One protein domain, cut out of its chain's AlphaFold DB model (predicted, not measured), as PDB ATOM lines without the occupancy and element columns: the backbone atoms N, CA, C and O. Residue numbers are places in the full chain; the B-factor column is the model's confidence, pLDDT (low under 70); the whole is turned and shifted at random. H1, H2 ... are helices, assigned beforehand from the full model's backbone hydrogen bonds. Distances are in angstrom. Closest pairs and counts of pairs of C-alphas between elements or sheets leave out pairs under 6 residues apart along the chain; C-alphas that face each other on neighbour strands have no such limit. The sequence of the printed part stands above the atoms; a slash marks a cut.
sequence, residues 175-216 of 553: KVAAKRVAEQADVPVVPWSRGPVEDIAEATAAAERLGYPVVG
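What this domain is: This is residues 175 to 216 of the 553 residues of the protein "Exodeoxyribonuclease III" of Mycobacterium bohemicum DSM 44277 (UniProt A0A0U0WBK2). Two short helices, H1 and H2, stand at opposite ends of an elongated shape, running roughly the same way, with a long winding link through the space between them. After H2 the last residues, 211 to 216, fold back beside it. The printed part has 42 residues, with two named helices, H1 then H2, and no named strand; the class is all helix. It is only just compact, close to loose, with a radius of gyration of the C-alphas of 10.9 A, and spans 30 by 19 by 13 A.

Where its parts are: H1, residues 175 to 184, begins with C-alpha 175 at (55.745, 0.898, 37.706) and is 14.4 A long. H2, residues 200 to 210, is 14.9 A long and ends with C-alpha 210 at (45.202, 0.266, 23.706).

How they stand to each other: H1 and H2 are apart, with no C-alpha of the one within 8 A of the other. Residues 181 to 186, of which 181 to 184 belong to H1, stand free. In H2 every O i to N i+4 pair is within hydrogen-bond range; in H1, 5 of 6 are.

The domain as a whole: The two C-alphas farthest apart, those of Ala 185 and Ile 200, are 30.6 A apart. The printed part has no cut, and the link from H1 to H2, residues 185 to 199, is long. The mean pLDDT of the printed part is 79.4; residues 212 to 216 are under 70.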
ATOM      1  N   LYS A 175      56.011   1.458  39.042       76.19
ATOM      2  CA  LYS A 175      55.745   0.898  37.706       76.19
ATOM      3  C   LYS A 175      55.324   1.932  36.660       76.19
ATOM      4  O   LYS A 175      55.506   1.683  35.468       76.19
ATOM      5  N   VAL A 176      54.694   3.032  37.068       81.31
ATOM      6  CA  VAL A 176      54.266   4.126  36.185       81.31
ATOM      7  C   VAL A 176      55.466   5.021  35.897       81.31
ATOM      8  O   VAL A 176      55.748   5.306  34.731       81.31
ATOM      9  N   ALA A 177      56.187   5.437  36.937       81.06
ATOM     10  CA  ALA A 177      57.347   6.307  36.794       81.06
ATOM     11  C   ALA A 177      58.481   5.614  36.021       81.06
ATOM     12  O   ALA A 177      58.997   6.192  35.066       81.06
ATOM     13  N   ALA A 178      58.777   4.348  36.324       81.94
ATOM     14  CA  ALA A 178      59.772   3.543  35.617       81.94
ATOM     15  C   ALA A 178      59.488   3.449  34.110       81.94
ATOM     16  O   ALA A 178      60.395   3.590  33.292       81.94
ATOM     17  N   LYS A 179      58.218   3.270  33.718       82.75
ATOM     18  CA  LYS A 179      57.825   3.243  32.299       82.75
ATOM     19  C   LYS A 179      57.990   4.598  31.621       82.75
ATOM     20  O   LYS A 179      58.446   4.638  30.485       82.75
ATOM     21  N   ARG A 180      57.659   5.695  32.307       85.38
ATOM     22  CA  ARG A 180      57.866   7.056  31.779       85.38
ATOM     23  C   ARG A 180      59.348   7.356  31.574       85.38
ATOM     24  O   ARG A 180      59.712   7.915  30.548       85.38
ATOM     25  N   VAL A 181      60.196   6.963  32.522       85.00
ATOM     26  CA  VAL A 181      61.655   7.111  32.416       85.00
ATOM     27  C   VAL A 181      62.199   6.284  31.255       85.00
ATOM     28  O   VAL A 181      62.999   6.789  30.475       85.00
ATOM     29  N   ALA A 182      61.723   5.047  31.091       84.00
ATOM     30  CA  ALA A 182      62.076   4.211  29.948       84.00
ATOM     31  C   ALA A 182      61.671   4.866  28.612       84.00
ATOM     32  O   ALA A 182      62.505   4.976  27.721       84.00
ATOM     33  N   GLU A 183      60.446   5.393  28.498       84.94
ATOM     34  CA  GLU A 183      59.993   6.131  27.305       84.94
ATOM     35  C   GLU A 183      60.851   7.376  27.024       84.94
ATOM     36  O   GLU A 183      61.231   7.616  25.882       84.94
ATOM     37  N   GLN A 184      61.189   8.159  28.054       86.31
ATOM     38  CA  GLN A 184      62.059   9.337  27.923       86.31
ATOM     39  C   GLN A 184      63.487   8.976  27.502       86.31
ATOM     40  O   GLN A 184      64.143   9.761  26.820       86.31
ATOM     41  N   ALA A 185      63.961   7.798  27.902       84.88
ATOM     42  CA  ALA A 185      65.258   7.254  27.525       84.88
ATOM     43  C   ALA A 185      65.241   6.520  26.169       84.88
ATOM     44  O   ALA A 185      66.231   5.874  25.829       84.88
ATOM     45  N   ASP A 186      64.142   6.602  25.408       85.25
ATOM     46  CA  ASP A 186      63.938   5.901  24.129       85.25
ATOM     47  C   ASP A 186      64.059   4.364  24.252       85.25
ATOM     48  O   ASP A 186      64.380   3.649  23.301       85.25
ATOM     49  N   VAL A 187      63.792   3.834  25.452       82.12
ATOM     50  CA  VAL A 187      63.710   2.397  25.720       82.12
ATOM     51  C   VAL A 187      62.302   1.920  25.355       82.12
ATOM     52  O   VAL A 187      61.322   2.426  25.909       82.12
ATOM     53  N   PRO A 188      62.159   0.925  24.459       80.56
ATOM     54  CA  PRO A 188      60.849   0.415  24.078       80.56
ATOM     55  C   PRO A 188      60.069  -0.126  25.283       80.56
ATOM     56  O   PRO A 188      60.512  -1.055  25.958       80.56
ATOM     57  N   VAL A 189      58.870   0.411  25.516       82.25
ATOM     58  CA  VAL A 189      57.923  -0.110  26.510       82.25
ATOM     59  C   VAL A 189      56.667  -0.649  25.835       82.25
ATOM     60  O   VAL A 189      56.222  -0.157  24.799       82.25
ATOM     61  N   VAL A 190      56.056  -1.661  26.450       82.12
ATOM     62  CA  VAL A 190      54.747  -2.166  26.015       82.12
ATOM     63  C   VAL A 190      53.698  -1.056  26.192       82.12
ATOM     64  O   VAL A 190      53.657  -0.464  27.279       82.12
ATOM     65  N   PRO A 191      52.828  -0.795  25.189       83.06
ATOM     66  CA  PRO A 191      51.734   0.163  25.314       83.06
ATOM     67  C   PRO A 191      50.948  -0.044  26.610       83.06
ATOM     68  O   PRO A 191      50.597  -1.165  26.980       83.06
ATOM     69  N   TRP A 192      50.706   1.041  27.335       86.75
ATOM     70  CA  TRP A 192      50.161   0.998  28.687       86.75
ATOM     71  C   TRP A 192      49.227   2.183  28.938       86.75
ATOM     72  O   TRP A 192      49.124   3.099  28.123       86.75
ATOM     73  N   SER A 193      48.527   2.179  30.072       83.06
ATOM     74  CA  SER A 193      47.493   3.163  30.433       83.06
ATOM     75  C   SER A 193      47.975   4.621  30.510       83.06
ATOM     76  O   SER A 193      47.138   5.521  30.523       83.06
ATOM     77  N   ARG A 194      49.295   4.872  30.503       83.19
ATOM     78  CA  ARG A 194      49.960   6.188  30.665       83.19
ATOM     79  C   ARG A 194      49.728   6.867  32.024       83.19
ATOM     80  O   ARG A 194      50.071   8.035  32.220       83.19
ATOM     81  N   GLY A 195      49.227   6.106  32.986       82.25
ATOM     82  CA  GLY A 195      48.971   6.523  34.357       82.25
ATOM     83  C   GLY A 195      48.399   5.371  35.185       82.25
ATOM     84  O   GLY A 195      48.171   4.285  34.631       82.25
ATOM     85  N   PRO A 196      48.198   5.583  36.496       78.50
ATOM     86  CA  PRO A 196      47.373   4.690  37.300       78.50
ATOM     87  C   PRO A 196      45.967   4.573  36.692       78.50
ATOM     88  O   PRO A 196      45.539   5.425  35.918       78.50
ATOM     89  N   VAL A 197      45.307   3.461  36.995       79.56
ATOM     90  CA  VAL A 197      43.925   3.180  36.607       79.56
ATOM     91  C   VAL A 197      43.200   2.885  37.908       79.56
ATOM     92  O   VAL A 197      43.513   1.882  38.553       79.56
ATOM     93  N   GLU A 198      42.320   3.785  38.322       77.00
ATOM     94  CA  GLU A 198      41.725   3.768  39.662       77.00
ATOM     95  C   GLU A 198      40.390   3.026  39.692       77.00
ATOM     96  O   GLU A 198      40.037   2.411  40.702       77.00
ATOM     97  N   ASP A 199      39.678   3.007  38.567       74.62
ATOM     98  CA  ASP A 199      38.377   2.366  38.459       74.62
ATOM     99  C   ASP A 199      38.174   1.604  37.138       74.62
ATOM    100  O   ASP A 199      39.020   1.551  36.239       74.62
ATOM    101  N   ILE A 200      37.021   0.939  37.049       73.00
ATOM    102  CA  ILE A 200      36.647   0.125  35.892       73.00
ATOM    103  C   ILE A 200      36.411   0.998  34.652       73.00
ATOM    104  O   ILE A 200      36.729   0.556  33.551       73.00
ATOM    105  N   ALA A 201      35.886   2.216  34.799       75.19
ATOM    106  CA  ALA A 201      35.612   3.093  33.664       75.19
ATOM    107  C   ALA A 201      36.920   3.567  33.010       75.19
ATOM    108  O   ALA A 201      37.060   3.503  31.786       75.19
ATOM    109  N   GLU A 202      37.913   3.944  33.816       79.31
ATOM    110  CA  GLU A 202      39.264   4.257  33.360       79.31
ATOM    111  C   GLU A 202      39.950   3.044  32.729       79.31
ATOM    112  O   GLU A 202      40.601   3.168  31.687       79.31
ATOM    113  N   ALA A 203      39.774   1.855  33.319       76.44
ATOM    114  CA  ALA A 203      40.312   0.617  32.769       76.44
ATOM    115  C   ALA A 203      39.728   0.322  31.382       76.44
ATOM    116  O   ALA A 203      40.476  -0.020  30.466       76.44
ATOM    117  N   THR A 204      38.414   0.492  31.212       77.44
ATOM    118  CA  THR A 204      37.717   0.305  29.936       77.44
ATOM    119  C   THR A 204      38.171   1.326  28.897       77.44
ATOM    120  O   THR A 204      38.556   0.927  27.800       77.44
ATOM    121  N   ALA A 205      38.234   2.615  29.239       80.88
ATOM    122  CA  ALA A 205      38.700   3.655  28.319       80.88
ATOM    123  C   ALA A 205      40.168   3.442  27.899       80.88
ATOM    124  O   ALA A 205      40.534   3.599  26.729       80.88
ATOM    125  N   ALA A 206      41.030   3.034  28.837       81.31
ATOM    126  CA  ALA A 206      42.407   2.666  28.534       81.31
ATOM    127  C   ALA A 206      42.475   1.423  27.634       81.31
ATOM    128  O   ALA A 206      43.281   1.403  26.704       81.31
ATOM    129  N   ALA A 207      41.629   0.417  27.871       79.88
ATOM    130  CA  ALA A 207      41.566  -0.800  27.067       79.88
ATOM    131  C   ALA A 207      41.103  -0.542  25.632       79.88
ATOM    132  O   ALA A 207      41.703  -1.058  24.693       79.88
ATOM    133  N   GLU A 208      40.088   0.301  25.450       83.00
ATOM    134  CA  GLU A 208      39.601   0.718  24.133       83.00
ATOM    135  C   GLU A 208      40.679   1.457  23.337       83.00
ATOM    136  O   GLU A 208      40.861   1.199  22.148       83.00
ATOM    137  N   ARG A 209      41.452   2.326  24.001       86.50
ATOM    138  CA  ARG A 209      42.566   3.052  23.375       86.50
ATOM    139  C   ARG A 209      43.748   2.145  23.022       86.50
ATOM    140  O   ARG A 209      44.406   2.377  22.012       86.50
ATOM    141  N   LEU A 210      44.062   1.175  23.880       83.81
ATOM    142  CA  LEU A 210      45.202   0.266  23.706       83.81
ATOM    143  C   LEU A 210      44.897  -0.892  22.749       83.81
ATOM    144  O   LEU A 210      45.819  -1.433  22.141       83.81
ATOM    145  N   GLY A 211      43.621  -1.248  22.603       79.06
ATOM    146  CA  GLY A 211      43.182  -2.441  21.896       79.06
ATOM    147  C   GLY A 211      43.310  -3.699  22.760       79.06
ATOM    148  O   GLY A 211      44.181  -3.822  23.619       79.06
ATOM    149  N   TYR A 212      42.415  -4.659  22.528       69.56
ATOM    150  CA  TYR A 212      42.440  -5.945  23.220       69.56
ATOM    151  C   TYR A 212      43.427  -6.920  22.552       69.56
ATOM    152  O   TYR A 212      43.558  -6.910  21.326       69.56
ATOM    153  N   PRO A 213      44.063  -7.819  23.326       67.56
ATOM    154  CA  PRO A 213      43.876  -8.033  24.763       67.56
ATOM    155  C   PRO A 213      44.669  -7.047  25.633       67.56
ATOM    156  O   PRO A 213      45.840  -6.783  25.379       67.56
ATOM    157  N   VAL A 214      44.055  -6.596  26.731       65.19
ATOM    158  CA  VAL A 214      44.742  -5.853  27.798       65.19
ATOM    159  C   VAL A 214      44.904  -6.708  29.053       65.19
ATOM    160  O   VAL A 214      44.059  -7.548  29.370       65.19
ATOM    161  N   VAL A 215      46.005  -6.500  29.778       64.06
ATOM    162  CA  VAL A 215      46.313  -7.210  31.027       64.06
ATOM    163  C   VAL A 215      46.482  -6.190  32.146       64.06
ATOM    164  O   VAL A 215      47.402  -5.376  32.107       64.06
ATOM    165  N   GLY A 216      45.611  -6.263  33.154       57.72
ATOM    166  CA  GLY A 216      45.666  -5.437  34.358       57.72
ATOM    167  C   GLY A 216      45.924  -6.278  35.617       57.72
ATOM    168  O   GLY A 216      45.431  -7.407  35.709       57.72
TER     169      GLY A 216